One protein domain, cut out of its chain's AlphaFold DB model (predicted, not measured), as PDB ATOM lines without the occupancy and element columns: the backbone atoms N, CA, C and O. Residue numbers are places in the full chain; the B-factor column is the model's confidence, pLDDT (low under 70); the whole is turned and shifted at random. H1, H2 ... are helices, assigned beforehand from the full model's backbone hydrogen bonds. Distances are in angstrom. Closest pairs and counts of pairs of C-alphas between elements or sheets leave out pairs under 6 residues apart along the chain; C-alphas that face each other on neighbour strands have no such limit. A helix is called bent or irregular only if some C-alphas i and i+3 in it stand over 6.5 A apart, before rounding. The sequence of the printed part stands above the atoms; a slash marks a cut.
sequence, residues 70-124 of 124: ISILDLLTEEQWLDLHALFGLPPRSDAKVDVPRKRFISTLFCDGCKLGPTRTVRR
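This is residues 70 to 124 of the 124 residues of an uncharacterized protein of Paraburkholderia sp. PGU19 (UniProt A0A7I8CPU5). Two helices, H3 and H1, sit side by side and run opposite ways at a slant, with the short H2 near the end of H1 and packed by a few residues on the first part of H3. A wide loop, residues 88 to 100, leads from H2 to H3, and residues 114 to 124 make a tail after H3. The printed part has 55 residues with three named helices, in the order H1, H2, H3, and no named strand; the class is all helix, with under half of the residues, 27 of 55, in named elements. It is only just compact, close to loose, with a radius of gyration of the C-alphas of 11.6 A, and its outline is flat, 31 by 31 by 17 A.

Begin with H3, residues 101 to 113. With its residues 106 to 110 alone it touches H1, residues 72 to 81; look at Leu 76 and Ile 106, whose C-alphas are the closest at 6.1 A. The two run opposite ways at a steep tilt of 35.3 degrees, only just past shallow. With residues 101 to 105 alone, H3 only just touches H2, residues 84 to 87, with 3 pairs of C-alphas within 8 A; the closest are those of His 85 and Phe 105, at 5.8 A. H1 and H2 are close but not clearly touching, the closest C-alphas being those of Glu 79 and His 85, at 7.7 A. Every O i to N i+4 pair is within hydrogen-bond range in H3, against 3 of 6 in H1, while H2 is too short for such a pair.

Find C-alpha 101 at (118.639, 95.878, 73.098); from there H3 runs 17.7 A to C-alpha 113 at (104.574, 90.481, 82.416). H1 starts at C-alpha 72, (109.701, 81.861, 81.851), and covers 15.8 A; it is only just irregular, with C-alphas 77 and 80 6.9 A apart. H2 measures 5.1 A.

The C-alphas farthest apart are those of Leu 87 and Arg 124, at 32.6 A. The printed part has no cut; the link from H1 to H2 is tight, and that from H2 to H3, 13 residues, is long. In this model the mean pLDDT of the printed part is 70.9, and residues 89 to 99 and 115 to 124 are under 70.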
ATOM      1  N   ILE A  70     109.054  74.718  81.676       87.69
ATOM      2  CA  ILE A  70     110.177  75.576  81.282       87.69
ATOM      3  C   ILE A  70     110.064  76.873  82.082       87.69
ATOM      4  O   ILE A  70     108.978  77.445  82.198       87.69
ATOM      5  N   SER A  71     111.185  77.344  82.633       87.56
ATOM      6  CA  SER A  71     111.242  78.654  83.282       87.56
ATOM      7  C   SER A  71     110.868  79.745  82.281       87.56
ATOM      8  O   SER A  71     111.361  79.759  81.155       87.56
ATOM      9  N   ILE A  72     110.049  80.711  82.698       85.38
ATOM     10  CA  ILE A  72     109.701  81.861  81.851       85.38
ATOM     11  C   ILE A  72     110.949  82.620  81.372       85.38
ATOM     12  O   ILE A  72     110.956  83.140  80.262       85.38
ATOM     13  N   LEU A  73     112.022  82.647  82.171       84.56
ATOM     14  CA  LEU A  73     113.288  83.258  81.764       84.56
ATOM     15  C   LEU A  73     113.964  82.457  80.651       84.56
ATOM     16  O   LEU A  73     114.414  83.061  79.684       84.56
ATOM     17  N   ASP A  74     113.973  81.128  80.750       85.31
ATOM     18  CA  ASP A  74     114.558  80.266  79.718       85.31
ATOM     19  C   ASP A  74     113.775  80.407  78.407       85.31
ATOM     20  O   ASP A  74     114.363  80.615  77.348       85.31
ATOM     21  N   LEU A  75     112.439  80.426  78.484       85.88
ATOM     22  CA  LEU A  75     111.575  80.670  77.329       85.88
ATOM     23  C   LEU A  75     111.861  82.027  76.670       85.88
ATOM     24  O   LEU A  75     111.973  82.104  75.450       85.88
ATOM     25  N   LEU A  76     111.984  83.095  77.464       85.25
ATOM     26  CA  LEU A  76     112.299  84.423  76.935       85.25
ATOM     27  C   LEU A  76     113.710  84.462  76.337       85.25
ATOM     28  O   LEU A  76     113.913  85.078  75.301       85.25
ATOM     29  N   THR A  77     114.692  83.751  76.899       84.44
ATOM     30  CA  THR A  77     116.036  83.713  76.300       84.44
ATOM     31  C   THR A  77     116.080  83.034  74.929       84.44
ATOM     32  O   THR A  77     116.926  83.406  74.111       84.44
ATOM     33  N   GLU A  78     115.145  82.129  74.619       83.56
ATOM     34  CA  GLU A  78     115.016  81.502  73.292       83.56
ATOM     35  C   GLU A  78     114.532  82.469  72.194       83.56
ATOM     36  O   GLU A  78     114.553  82.136  71.010       83.56
ATOM     37  N   GLU A  79     114.192  83.717  72.524       80.38
ATOM     38  CA  GLU A  79     113.867  84.772  71.551       80.38
ATOM     39  C   GLU A  79     114.944  85.010  70.469       80.38
ATOM     40  O   GLU A  79     114.648  85.661  69.471       80.38
ATOM     41  N   GLN A  80     116.181  84.510  70.635       73.81
ATOM     42  CA  GLN A  80     117.214  84.559  69.585       73.81
ATOM     43  C   GLN A  80     116.746  83.982  68.262       73.81
ATOM     44  O   GLN A  80     117.152  84.471  67.215       73.81
ATOM     45  N   TRP A  81     115.935  82.929  68.313       79.31
ATOM     46  CA  TRP A  81     115.492  82.236  67.111       79.31
ATOM     47  C   TRP A  81     114.435  83.030  66.344       79.31
ATOM     48  O   TRP A  81     114.244  82.809  65.153       79.31
ATOM     49  N   LEU A  82     113.747  83.943  67.031       78.44
ATOM     50  CA  LEU A  82     112.584  84.674  66.532       78.44
ATOM     51  C   LEU A  82     112.855  86.174  66.349       78.44
ATOM     52  O   LEU A  82     112.014  86.880  65.803       78.44
ATOM     53  N   ASP A  83     113.998  86.656  66.842       79.88
ATOM     54  CA  ASP A  83     114.412  88.060  66.839       79.88
ATOM     55  C   ASP A  83     113.327  89.023  67.364       79.88
ATOM     56  O   ASP A  83     113.120  90.130  66.866       79.88
ATOM     57  N   LEU A  84     112.595  88.589  68.400       80.06
ATOM     58  CA  LEU A  84     111.391  89.284  68.877       80.06
ATOM     59  C   LEU A  84     111.662  90.731  69.295       80.06
ATOM     60  O   LEU A  84     110.800  91.587  69.128       80.06
ATOM     61  N   HIS A  85     112.862  91.021  69.793       78.88
ATOM     62  CA  HIS A  85     113.260  92.367  70.191       78.88
ATOM     63  C   HIS A  85     113.344  93.365  69.024       78.88
ATOM     64  O   HIS A  85     113.222  94.568  69.253       78.88
ATOM     65  N   ALA A  86     113.534  92.887  67.790       78.62
ATOM     66  CA  ALA A  86     113.492  93.712  66.585       78.62
ATOM     67  C   ALA A  86     112.048  93.972  66.122       78.62
ATOM     68  O   ALA A  86     111.729  95.069  65.664       78.62
ATOM     69  N   LEU A  87     111.160  92.983  66.280       79.44
ATOM     70  CA  LEU A  87     109.738  93.085  65.921       79.44
ATOM     71  C   LEU A  87     108.942  93.918  66.932       79.44
ATOM     72  O   LEU A  87     108.061  94.696  66.570       79.44
ATOM     73  N   PHE A  88     109.281  93.770  68.206       73.81
ATOM     74  CA  PHE A  88     108.676  94.465  69.330       73.81
ATOM     75  C   PHE A  88     109.709  95.421  69.916       73.81
ATOM     76  O   PHE A  88     110.205  95.243  71.029       73.81
ATOM     77  N   GLY A  89     110.063  96.441  69.132       65.12
ATOM     78  CA  GLY A  89     110.960  97.496  69.578       65.12
ATOM     79  C   GLY A  89     110.349  98.226  70.768       65.12
ATOM     80  O   GLY A  89     109.462  99.064  70.599       65.12
ATOM     81  N   LEU A  90     110.808  97.911  71.983       65.75
ATOM     82  CA  LEU A  90     110.406  98.694  73.140       65.75
ATOM     83  C   LEU A  90     110.929 100.120  72.969       65.75
ATOM     84  O   LEU A  90     112.119 100.299  72.675       65.75
ATOM     85  N   PRO A  91     110.076 101.138  73.177       64.31
ATOM     86  CA  PRO A  91     110.516 102.515  73.088       64.31
ATOM     87  C   PRO A  91     111.683 102.727  74.060       64.31
ATOM     88  O   PRO A  91     111.645 102.229  75.193       64.31
ATOM     89  N   PRO A  92     112.747 103.433  73.640       58.62
ATOM     90  CA  PRO A  92     113.885 103.689  74.502       58.62
ATOM     91  C   PRO A  92     113.409 104.461  75.733       58.62
ATOM     92  O   PRO A  92     113.032 105.628  75.656       58.62
ATOM     93  N   ARG A  93     113.404 103.794  76.889       57.50
ATOM     94  CA  ARG A  93     113.169 104.455  78.172       57.50
ATOM     95  C   ARG A  93     114.407 105.297  78.482       57.50
ATOM     96  O   ARG A  93     115.524 104.794  78.375       57.50
ATOM     97  N   SER A  94     114.210 106.555  78.864       52.00
ATOM     98  CA  SER A  94     115.272 107.555  79.077       52.00
ATOM     99  C   SER A  94     116.353 107.152  80.093       52.00
ATOM    100  O   SER A  94     117.427 107.737  80.087       52.00
ATOM    101  N   ASP A  95     116.099 106.125  80.913       53.38
ATOM    102  CA  ASP A  95     117.007 105.569  81.930       53.38
ATOM    103  C   ASP A  95     117.419 104.113  81.646       53.38
ATOM    104  O   ASP A  95     117.554 103.284  82.555       53.38
ATOM    105  N   ALA A  96     117.578 103.731  80.380       56.81
ATOM    106  CA  ALA A  96     117.980 102.369  80.058       56.81
ATOM    107  C   ALA A  96     119.462 102.117  80.400       56.81
ATOM    108  O   ALA A  96     120.340 102.208  79.551       56.81
ATOM    109  N   LYS A  97     119.735 101.706  81.645       60.75
ATOM    110  CA  LYS A  97     121.058 101.235  82.111       60.75
ATOM    111  C   LYS A  97     121.562  99.969  81.395       60.75
ATOM    112  O   LYS A  97     122.694  99.554  81.615       60.75
ATOM    113  N   VAL A  98     120.722  99.329  80.578       64.19
ATOM    114  CA  VAL A  98     121.050  98.115  79.822       64.19
ATOM    115  C   VAL A  98     121.245  98.481  78.357       64.19
ATOM    116  O   VAL A  98     120.277  98.780  77.655       64.19
ATOM    117  N   ASP A  99     122.496  98.442  77.908       62.84
ATOM    118  CA  ASP A  99     122.901  98.897  76.573       62.84
ATOM    119  C   ASP A  99     122.551  97.888  75.463       62.84
ATOM    120  O   ASP A  99     122.283  98.254  74.326       62.84
ATOM    121  N   VAL A 100     122.448  96.599  75.808       77.88
ATOM    122  CA  VAL A 100     122.099  95.543  74.846       77.88
ATOM    123  C   VAL A 100     120.577  95.518  74.617       77.88
ATOM    124  O   VAL A 100     119.851  95.168  75.556       77.88
ATOM    125  N   PRO A 101     120.076  95.803  73.394       76.81
ATOM    126  CA  PRO A 101     118.639  95.878  73.098       76.81
ATOM    127  C   PRO A 101     117.882  94.606  73.477       76.81
ATOM    128  O   PRO A 101     116.810  94.662  74.073       76.81
ATOM    129  N   ARG A 102     118.502  93.452  73.235       77.88
ATOM    130  CA  ARG A 102     117.957  92.142  73.577       77.88
ATOM    131  C   ARG A 102     117.804  91.912  75.086       77.88
ATOM    132  O   ARG A 102     116.748  91.524  75.564       77.88
ATOM    133  N   LYS A 103     118.831  92.236  75.881       81.12
ATOM    134  CA  LYS A 103     118.750  92.118  77.351       81.12
ATOM    135  C   LYS A 103     117.702  93.065  77.931       81.12
ATOM    136  O   LYS A 103     117.006  92.712  78.879       81.12
ATOM    137  N   ARG A 104     117.588  94.263  77.350       82.06
ATOM    138  CA  ARG A 104     116.552  95.235  77.700       82.06
ATOM    139  C   ARG A 104     115.167  94.642  77.437       82.06
ATOM    140  O   ARG A 104     114.357  94.627  78.355       82.06
ATOM    141  N   PHE A 105     114.964  94.071  76.253       83.12
ATOM    142  CA  PHE A 105     113.728  93.412  75.838       83.12
ATOM    143  C   PHE A 105     113.279  92.304  76.803       83.12
ATOM    144  O   PHE A 105     112.198  92.431  77.384       83.12
ATOM    145  N   ILE A 106     114.135  91.305  77.080       85.38
ATOM    146  CA  ILE A 106     113.840  90.236  78.057       85.38
ATOM    147  C   ILE A 106     113.463  90.836  79.409       85.38
ATOM    148  O   ILE A 106     112.447  90.473  79.999       85.38
ATOM    149  N   SER A 107     114.293  91.755  79.919       82.88
ATOM    150  CA  SER A 107     114.114  92.297  81.267       82.88
ATOM    151  C   SER A 107     112.808  93.070  81.413       82.88
ATOM    152  O   SER A 107     112.171  93.000  82.461       82.88
ATOM    153  N   THR A 108     112.392  93.791  80.370       79.19
ATOM    154  CA  THR A 108     111.152  94.556  80.411       79.19
ATOM    155  C   THR A 108     109.942  93.648  80.275       79.19
ATOM    156  O   THR A 108     109.042  93.757  81.098       79.19
ATOM    157  N   LEU A 109     109.943  92.691  79.341       82.88
ATOM    158  CA  LEU A 109     108.848  91.722  79.228       82.88
ATOM    159  C   LEU A 109     108.679  90.885  80.494       82.88
ATOM    160  O   LEU A 109     107.553  90.683  80.947       82.88
ATOM    161  N   PHE A 110     109.781  90.429  81.089       84.50
ATOM    162  CA  PHE A 110     109.733  89.682  82.338       84.50
ATOM    163  C   PHE A 110     109.178  90.544  83.479       84.50
ATOM    164  O   PHE A 110     108.242  90.130  84.159       84.50
ATOM    165  N   CYS A 111     109.701  91.757  83.686       80.31
ATOM    166  CA  CYS A 111     109.252  92.616  84.783       80.31
ATOM    167  C   CYS A 111     107.795  93.076  84.617       80.31
ATOM    168  O   CYS A 111     107.019  92.990  85.573       80.31
ATOM    169  N   ASP A 112     107.405  93.509  83.418       78.62
ATOM    170  CA  ASP A 112     106.047  93.979  83.138       78.62
ATOM    171  C   ASP A 112     105.048  92.808  83.138       78.62
ATOM    172  O   ASP A 112     103.987  92.890  83.763       78.62
ATOM    173  N   GLY A 113     105.409  91.682  82.513       76.44
ATOM    174  CA  GLY A 113     104.574  90.481  82.416       76.44
ATOM    175  C   GLY A 113     104.386  89.758  83.750       76.44
ATOM    176  O   GLY A 113     103.285  89.307  84.064       76.44
ATOM    177  N   CYS A 114     105.422  89.711  84.592       76.81
ATOM    178  CA  CYS A 114     105.335  89.134  85.934       76.81
ATOM    179  C   CYS A 114     104.852  90.137  86.998       76.81
ATOM    180  O   CYS A 114     104.859  89.810  88.188       76.81
ATOM    181  N   LYS A 115     104.422  91.349  86.601       64.94
ATOM    182  CA  LYS A 115     103.985  92.431  87.508       64.94
ATOM    183  C   LYS A 115     105.001  92.720  88.619       64.94
ATOM    184  O   LYS A 115     104.645  93.069  89.752       64.94
ATOM    185  N   LEU A 116     106.284  92.575  88.308       61.34
ATOM    186  CA  LEU A 116     107.375  92.994  89.170       61.34
ATOM    187  C   LEU A 116     107.510  94.504  88.981       61.34
ATOM    188  O   LEU A 116     108.290  94.981  88.164       61.34
ATOM    189  N   GLY A 117     106.691  95.270  89.706       49.50
ATOM    190  CA  GLY A 117     106.816  96.728  89.725       49.50
ATOM    191  C   GLY A 117     108.258  97.169  90.045       49.50
ATOM    192  O   GLY A 117     109.017  96.385  90.626       49.50
ATOM    193  N   PRO A 118     108.634  98.425  89.729       47.91
ATOM    194  CA  PRO A 118     110.016  98.944  89.747       47.91
ATOM    195  C   PRO A 118     110.784  98.803  91.080       47.91
ATOM    196  O   PRO A 118     111.967  99.123  91.149       47.91
ATOM    197  N   THR A 119     110.131  98.319  92.134       47.53
ATOM    198  CA  THR A 119     110.645  98.180  93.499       47.53
ATOM    199  C   THR A 119     110.897  96.732  93.946       47.53
ATOM    200  O   THR A 119     111.365  96.537  95.065       47.53
ATOM    201  N   ARG A 120     110.605  95.700  93.135       46.97
ATOM    202  CA  ARG A 120     110.709  94.277  93.557       46.97
ATOM    203  C   ARG A 120     111.897  93.497  92.984       46.97
ATOM    204  O   ARG A 120     111.921  92.276  93.079       46.97
ATOM    205  N   THR A 121     112.909  94.183  92.467       46.03
ATOM    206  CA  THR A 121     114.206  93.591  92.090       46.03
ATOM    207  C   THR A 121     115.352  94.182  92.915       46.03
ATOM    208  O   THR A 121     116.408  94.533  92.398       46.03
ATOM    209  N   VAL A 122     115.163  94.280  94.236       44.12
ATOM    210  CA  VAL A 122     116.266  94.515  95.180       44.12
ATOM    211  C   VAL A 122     116.423  93.293  96.083       44.12
ATOM    212  O   VAL A 122     115.588  93.041  96.946       44.12
ATOM    213  N   ARG A 123     117.564  92.618  95.885       36.34
ATOM    214  CA  ARG A 123     118.202  91.557  96.688       36.34
ATOM    215  C   ARG A 123     117.551  90.166  96.686       36.34
ATOM    216  O   ARG A 123     116.599  89.909  97.417       36.34
ATOM    217  N   ARG A 124     118.247  89.219  96.057       33.41
ATOM    218  CA  ARG A 124     119.119  88.290  96.791       33.41
ATOM    219  C   ARG A 124     120.344  87.944  95.960       33.41
ATOM    220  O   ARG A 124     120.197  87.937  94.722       33.41
TER     221      ARG A 124